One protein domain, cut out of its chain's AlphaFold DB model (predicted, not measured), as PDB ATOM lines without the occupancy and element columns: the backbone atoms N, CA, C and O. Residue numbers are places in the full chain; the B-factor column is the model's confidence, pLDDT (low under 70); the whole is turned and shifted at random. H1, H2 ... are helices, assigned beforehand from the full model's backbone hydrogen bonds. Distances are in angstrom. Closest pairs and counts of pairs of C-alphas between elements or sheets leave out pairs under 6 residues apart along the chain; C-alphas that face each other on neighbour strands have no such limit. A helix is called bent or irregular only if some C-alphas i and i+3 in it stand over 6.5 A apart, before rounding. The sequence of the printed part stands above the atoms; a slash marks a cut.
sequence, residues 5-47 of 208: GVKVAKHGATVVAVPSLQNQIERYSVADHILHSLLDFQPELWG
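Overview. This is residues 5 to 47 of the 208 residues of an uncharacterized protein of Vanilla planifolia (UniProt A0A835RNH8). This is a flat piece with little regular structure: long loops in which residues 16 to 17 and 33 to 34 pair side by side, parallel, near the middle. The short helices H2 and H1 lie to one side of this pairing and H3 to the other. The printed part has 43 residues, with three named helices in the order H1, H2, H3 and no named strand; the class is all helix, with only 16 residues in named elements. It is compact, with a radius of gyration of the C-alphas of 10.3 A, and spans 29 by 24 by 11 A.

Along the chain. H2, residues 22 to 28, is the longest at 10.3 A; it is irregular, with C-alphas 23 and 26 7.8 A apart. H1, residues 5 to 9, begins at C-alpha 5 (-18.722, 7.422, 13.085) and measures 6.2 A. H3, residues 43 to 46, measures 5.6 A and ends at C-alpha 46 (-24.016, 25.921, 12.227).

Arrangement. H2 and H1 are close but not clearly touching; their closest C-alphas, of Tyr 28 and Val 6, are 6.7 A apart. H3 is apart from both. The O i to N i+4 pair of H1 is within hydrogen-bond range; H2 has 0 of 3, but 3 of 4 O i to N i+3 pairs, and H3 is too short for an i+4 pair.

Size, cuts and confidence. The farthest C-alphas, of Asn 23 and Gly 47, are 29.4 A apart. The printed part has no cut, and both links are long. Only residue 22 has a pLDDT under 70.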
ATOM      1  N   GLY A   5     -18.396   6.213  12.323       72.50
ATOM      2  CA  GLY A   5     -18.722   7.422  13.085       72.50
ATOM      3  C   GLY A   5     -19.573   8.428  12.302       72.50
ATOM      4  O   GLY A   5     -20.587   8.893  12.817       72.50
ATOM      5  N   VAL A   6     -19.229   8.704  11.036       76.56
ATOM      6  CA  VAL A   6     -20.000   9.628  10.176       76.56
ATOM      7  C   VAL A   6     -21.410   9.098   9.935       76.56
ATOM      8  O   VAL A   6     -22.379   9.850  10.011       76.56
ATOM      9  N   LYS A   7     -21.542   7.788   9.690       79.38
ATOM     10  CA  LYS A   7     -22.849   7.152   9.484       79.38
ATOM     11  C   LYS A   7     -23.744   7.279  10.712       79.38
ATOM     12  O   LYS A   7     -24.919   7.586  10.559       79.38
ATOM     13  N   VAL A   8     -23.214   7.051  11.914       77.12
ATOM     14  CA  VAL A   8     -24.001   7.147  13.155       77.12
ATOM     15  C   VAL A   8     -24.434   8.592  13.411       77.12
ATOM     16  O   VAL A   8     -25.618   8.829  13.632       77.12
ATOM     17  N   ALA A   9     -23.523   9.562  13.288       78.56
ATOM     18  CA  ALA A   9     -23.827  10.977  13.518       78.56
ATOM     19  C   ALA A   9     -24.925  11.521  12.581       78.56
ATOM     20  O   ALA A   9     -25.752  12.336  12.992       78.56
ATOM     21  N   LYS A  10     -24.997  11.008  11.347       82.00
ATOM     22  CA  LYS A  10     -25.980  11.433  10.341       82.00
ATOM     23  C   LYS A  10     -27.442  11.190  10.742       82.00
ATOM     24  O   LYS A  10     -28.333  11.826  10.191       82.00
ATOM     25  N   HIS A  11     -27.708  10.308  11.705       78.38
ATOM     26  CA  HIS A  11     -29.071   9.947  12.119       78.38
ATOM     27  C   HIS A  11     -29.743  10.966  13.059       78.38
ATOM     28  O   HIS A  11     -30.838  10.704  13.550       78.38
ATOM     29  N   GLY A  12     -29.124  12.122  13.317       78.62
ATOM     30  CA  GLY A  12     -29.742  13.160  14.150       78.62
ATOM     31  C   GLY A  12     -28.992  14.487  14.242       78.62
ATOM     32  O   GLY A  12     -29.411  15.350  15.006       78.62
ATOM     33  N   ALA A  13     -27.896  14.661  13.498       84.44
ATOM     34  CA  ALA A  13     -27.088  15.875  13.517       84.44
ATOM     35  C   ALA A  13     -26.578  16.233  12.114       84.44
ATOM     36  O   ALA A  13     -26.417  15.360  11.258       84.44
ATOM     37  N   THR A  14     -26.276  17.516  11.903       84.81
ATOM     38  CA  THR A  14     -25.471  17.969  10.763       84.81
ATOM     39  C   THR A  14     -24.034  17.503  10.963       84.81
ATOM     40  O   THR A  14     -23.423  17.782  11.995       84.81
ATOM     41  N   VAL A  15     -23.489  16.783   9.985       87.81
ATOM     42  CA  VAL A  15     -22.158  16.180  10.087       87.81
ATOM     43  C   VAL A  15     -21.166  16.958   9.240       87.81
ATOM     44  O   VAL A  15     -21.251  16.958   8.013       87.81
ATOM     45  N   VAL A  16     -20.180  17.565   9.898       88.56
ATOM     46  CA  VAL A  16     -19.006  18.154   9.248       88.56
ATOM     47  C   VAL A  16     -17.821  17.223   9.476       88.56
ATOM     48  O   VAL A  16     -17.494  16.890  10.614       88.56
ATOM     49  N   ALA A  17     -17.194  16.767   8.397       88.00
ATOM     50  CA  ALA A  17     -16.059  15.856   8.446       88.00
ATOM     51  C   ALA A  17     -14.771  16.552   8.007       88.00
ATOM     52  O   ALA A  17     -14.754  17.280   7.019       88.00
ATOM     53  N   VAL A  18     -13.672  16.263   8.704       86.25
ATOM     54  CA  VAL A  18     -12.324  16.697   8.319       86.25
ATOM     55  C   VAL A  18     -11.443  15.454   8.198       86.25
ATOM     56  O   VAL A  18     -10.991  14.923   9.216       86.25
ATOM     57  N   PRO A  19     -11.237  14.919   6.984       82.06
ATOM     58  CA  PRO A  19     -10.374  13.764   6.781       82.06
ATOM     59  C   PRO A  19      -8.923  14.100   7.151       82.06
ATOM     60  O   PRO A  19      -8.404  15.135   6.743       82.06
ATOM     61  N   SER A  20      -8.240  13.205   7.871       74.94
ATOM     62  CA  SER A  20      -6.794  13.344   8.128       74.94
ATOM     63  C   SER A  20      -5.977  13.311   6.832       74.94
ATOM     64  O   SER A  20      -5.020  14.063   6.674       74.94
ATOM     65  N   LEU A  21      -6.390  12.464   5.883       72.56
ATOM     66  CA  LEU A  21      -5.800  12.351   4.553       72.56
ATOM     67  C   LEU A  21      -6.838  12.724   3.495       72.56
ATOM     68  O   LEU A  21      -7.904  12.107   3.418       72.56
ATOM     69  N   GLN A  22      -6.510  13.704   2.653       69.25
ATOM     70  CA  GLN A  22      -7.423  14.210   1.621       69.25
ATOM     71  C   GLN A  22      -7.747  13.175   0.534       69.25
ATOM     72  O   GLN A  22      -8.853  13.153   0.010       69.25
ATOM     73  N   ASN A  23      -6.866  12.212   0.268       71.44
ATOM     74  CA  ASN A  23      -7.183  11.096  -0.630       71.44
ATOM     75  C   ASN A  23      -8.224  10.103  -0.057       71.44
ATOM     76  O   ASN A  23      -8.595   9.147  -0.733       71.44
ATOM     77  N   GLN A  24      -8.707  10.301   1.178       73.81
ATOM     78  CA  GLN A  24      -9.743   9.475   1.807       73.81
ATOM     79  C   GLN A  24     -11.117  10.155   1.885       73.81
ATOM     80  O   GLN A  24     -12.004   9.616   2.551       73.81
ATOM     81  N   ILE A  25     -11.325  11.297   1.214       74.69
ATOM     82  CA  ILE A  25     -12.595  12.054   1.215       74.69
ATOM     83  C   ILE A  25     -13.814  11.161   0.937       74.69
ATOM     84  O   ILE A  25     -14.834  11.286   1.611       74.69
ATOM     85  N   GLU A  26     -13.705  10.183   0.032       77.69
ATOM     86  CA  GLU A  26     -14.801   9.258  -0.292       77.69
ATOM     87  C   GLU A  26     -15.331   8.482   0.928       77.69
ATOM     88  O   GLU A  26     -16.514   8.131   0.999       77.69
ATOM     89  N   ARG A  27     -14.484   8.242   1.941       81.25
ATOM     90  CA  ARG A  27     -14.874   7.598   3.209       81.25
ATOM     91  C   ARG A  27     -15.750   8.493   4.089       81.25
ATOM     92  O   ARG A  27     -16.319   8.011   5.066       81.25
ATOM     93  N   TYR A  28     -15.877   9.765   3.751       82.75
ATOM     94  CA  TYR A  28     -16.665  10.755   4.475       82.75
ATOM     95  C   TYR A  28     -17.824  11.295   3.630       82.75
ATOM     96  O   TYR A  28     -18.533  12.174   4.092       82.75
ATOM     97  N   SER A  29     -18.082  10.713   2.452       83.31
ATOM     98  CA  SER A  29     -19.145  11.098   1.499       83.31
ATOM     99  C   SER A  29     -20.569  11.170   2.070       83.31
ATOM    100  O   SER A  29     -21.447  11.756   1.451       83.31
ATOM    101  N   VAL A  30     -20.814  10.572   3.237       85.38
ATOM    102  CA  VAL A  30     -22.112  10.609   3.936       85.38
ATOM    103  C   VAL A  30     -22.275  11.877   4.798       85.38
ATOM    104  O   VAL A  30     -23.383  12.180   5.244       85.38
ATOM    105  N   ALA A  31     -21.192  12.620   5.047       87.12
ATOM    106  CA  ALA A  31     -21.220  13.885   5.775       87.12
ATOM    107  C   ALA A  31     -21.950  14.979   4.974       87.12
ATOM    108  O   ALA A  31     -21.962  14.953   3.747       87.12
ATOM    109  N   ASP A  32     -22.548  15.949   5.669       87.88
ATOM    110  CA  ASP A  32     -23.164  17.129   5.043       87.88
ATOM    111  C   ASP A  32     -22.110  18.042   4.413       87.88
ATOM    112  O   ASP A  32     -22.311  18.588   3.330       87.88
ATOM    113  N   HIS A  33     -20.969  18.179   5.090       87.56
ATOM    114  CA  HIS A  33     -19.845  18.982   4.633       87.56
ATOM    115  C   HIS A  33     -18.535  18.245   4.893       87.56
ATOM    116  O   HIS A  33     -18.354  17.628   5.944       87.56
ATOM    117  N   ILE A  34     -17.605  18.341   3.947       86.38
ATOM    118  CA  ILE A  34     -16.248  17.815   4.081       86.38
ATOM    119  C   ILE A  34     -15.292  18.999   3.949       86.38
ATOM    120  O   ILE A  34     -15.383  19.753   2.984       86.38
ATOM    121  N   LEU A  35     -14.415  19.186   4.934       84.75
ATOM    122  CA  LEU A  35     -13.413  20.250   4.942       84.75
ATOM    123  C   LEU A  35     -12.022  19.688   4.657       84.75
ATOM    124  O   LEU A  35     -11.690  18.572   5.065       84.75
ATOM    125  N   HIS A  36     -11.189  20.508   4.018       78.94
ATOM    126  CA  HIS A  36      -9.806  20.154   3.702       78.94
ATOM    127  C   HIS A  36      -8.838  20.428   4.858       78.94
ATOM    128  O   HIS A  36      -7.782  19.801   4.963       78.94
ATOM    129  N   SER A  37      -9.214  21.318   5.774       81.94
ATOM    130  CA  SER A  37      -8.521  21.486   7.038       81.94
ATOM    131  C   SER A  37      -9.480  21.710   8.195       81.94
ATOM    132  O   SER A  37     -10.546  22.299   8.049       81.94
ATOM    133  N   LEU A  38      -9.049  21.307   9.389       84.19
ATOM    134  CA  LEU A  38      -9.704  21.679  10.635       84.19
ATOM    135  C   LEU A  38      -9.718  23.201  10.828       84.19
ATOM    136  O   LEU A  38     -10.647  23.729  11.424       84.19
ATOM    137  N   LEU A  39      -8.718  23.908  10.289       82.38
ATOM    138  CA  LEU A  39      -8.653  25.369  10.333       82.38
ATOM    139  C   LEU A  39      -9.653  26.039   9.377       82.38
ATOM    140  O   LEU A  39      -9.817  27.250   9.426       82.38
ATOM    141  N   ASP A  40     -10.360  25.288   8.532       81.69
ATOM    142  CA  ASP A  40     -11.462  25.834   7.732       81.69
ATOM    143  C   ASP A  40     -12.804  25.796   8.471       81.69
ATOM    144  O   ASP A  40     -13.807  26.307   7.966       81.69
ATOM    145  N   PHE A  41     -12.852  25.176   9.652       83.94
ATOM    146  CA  PHE A  41     -14.088  24.996  10.394       83.94
ATOM    147  C   PHE A  41     -14.576  26.321  10.997       83.94
ATOM    148  O   PHE A  41     -13.904  26.919  11.832       83.94
ATOM    149  N   GLN A  42     -15.767  26.752  10.571       82.50
ATOM    150  CA  GLN A  42     -16.440  27.971  11.034       82.50
ATOM    151  C   GLN A  42     -17.717  27.600  11.802       82.50
ATOM    152  O   GLN A  42     -18.781  27.506  11.185       82.50
ATOM    153  N   PRO A  43     -17.627  27.319  13.116       82.19
ATOM    154  CA  PRO A  43     -18.748  26.827  13.923       82.19
ATOM    155  C   PRO A  43     -20.018  27.689  13.814       82.19
ATOM    156  O   PRO A  43     -21.136  27.172  13.855       82.19
ATOM    157  N   GLU A  44     -19.856  28.989  13.593       84.38
ATOM    158  CA  GLU A  44     -20.925  29.980  13.512       84.38
ATOM    159  C   GLU A  44     -21.900  29.702  12.362       84.38
ATOM    160  O   GLU A  44     -23.091  29.993  12.483       84.38
ATOM    161  N   LEU A  45     -21.432  29.074  11.273       83.62
ATOM    162  CA  LEU A  45     -22.282  28.658  10.149       83.62
ATOM    163  C   LEU A  45     -23.341  27.624  10.558       83.62
ATOM    164  O   LEU A  45     -24.355  27.479   9.879       83.62
ATOM    165  N   TRP A  46     -23.120  26.934  11.676       84.19
ATOM    166  CA  TRP A  46     -24.016  25.921  12.227       84.19
ATOM    167  C   TRP A  46     -24.614  26.342  13.577       84.19
ATOM    168  O   TRP A  46     -25.110  25.501  14.323       84.19
ATOM    169  N   GLY A  47     -24.575  27.640  13.900       82.12
ATOM    170  CA  GLY A  47     -25.124  28.181  15.147       82.12
ATOM    171  C   GLY A  47     -24.323  27.812  16.399       82.12
ATOM    172  O   GLY A  47     -24.819  27.991  17.511       82.12
TER     173      GLY A  47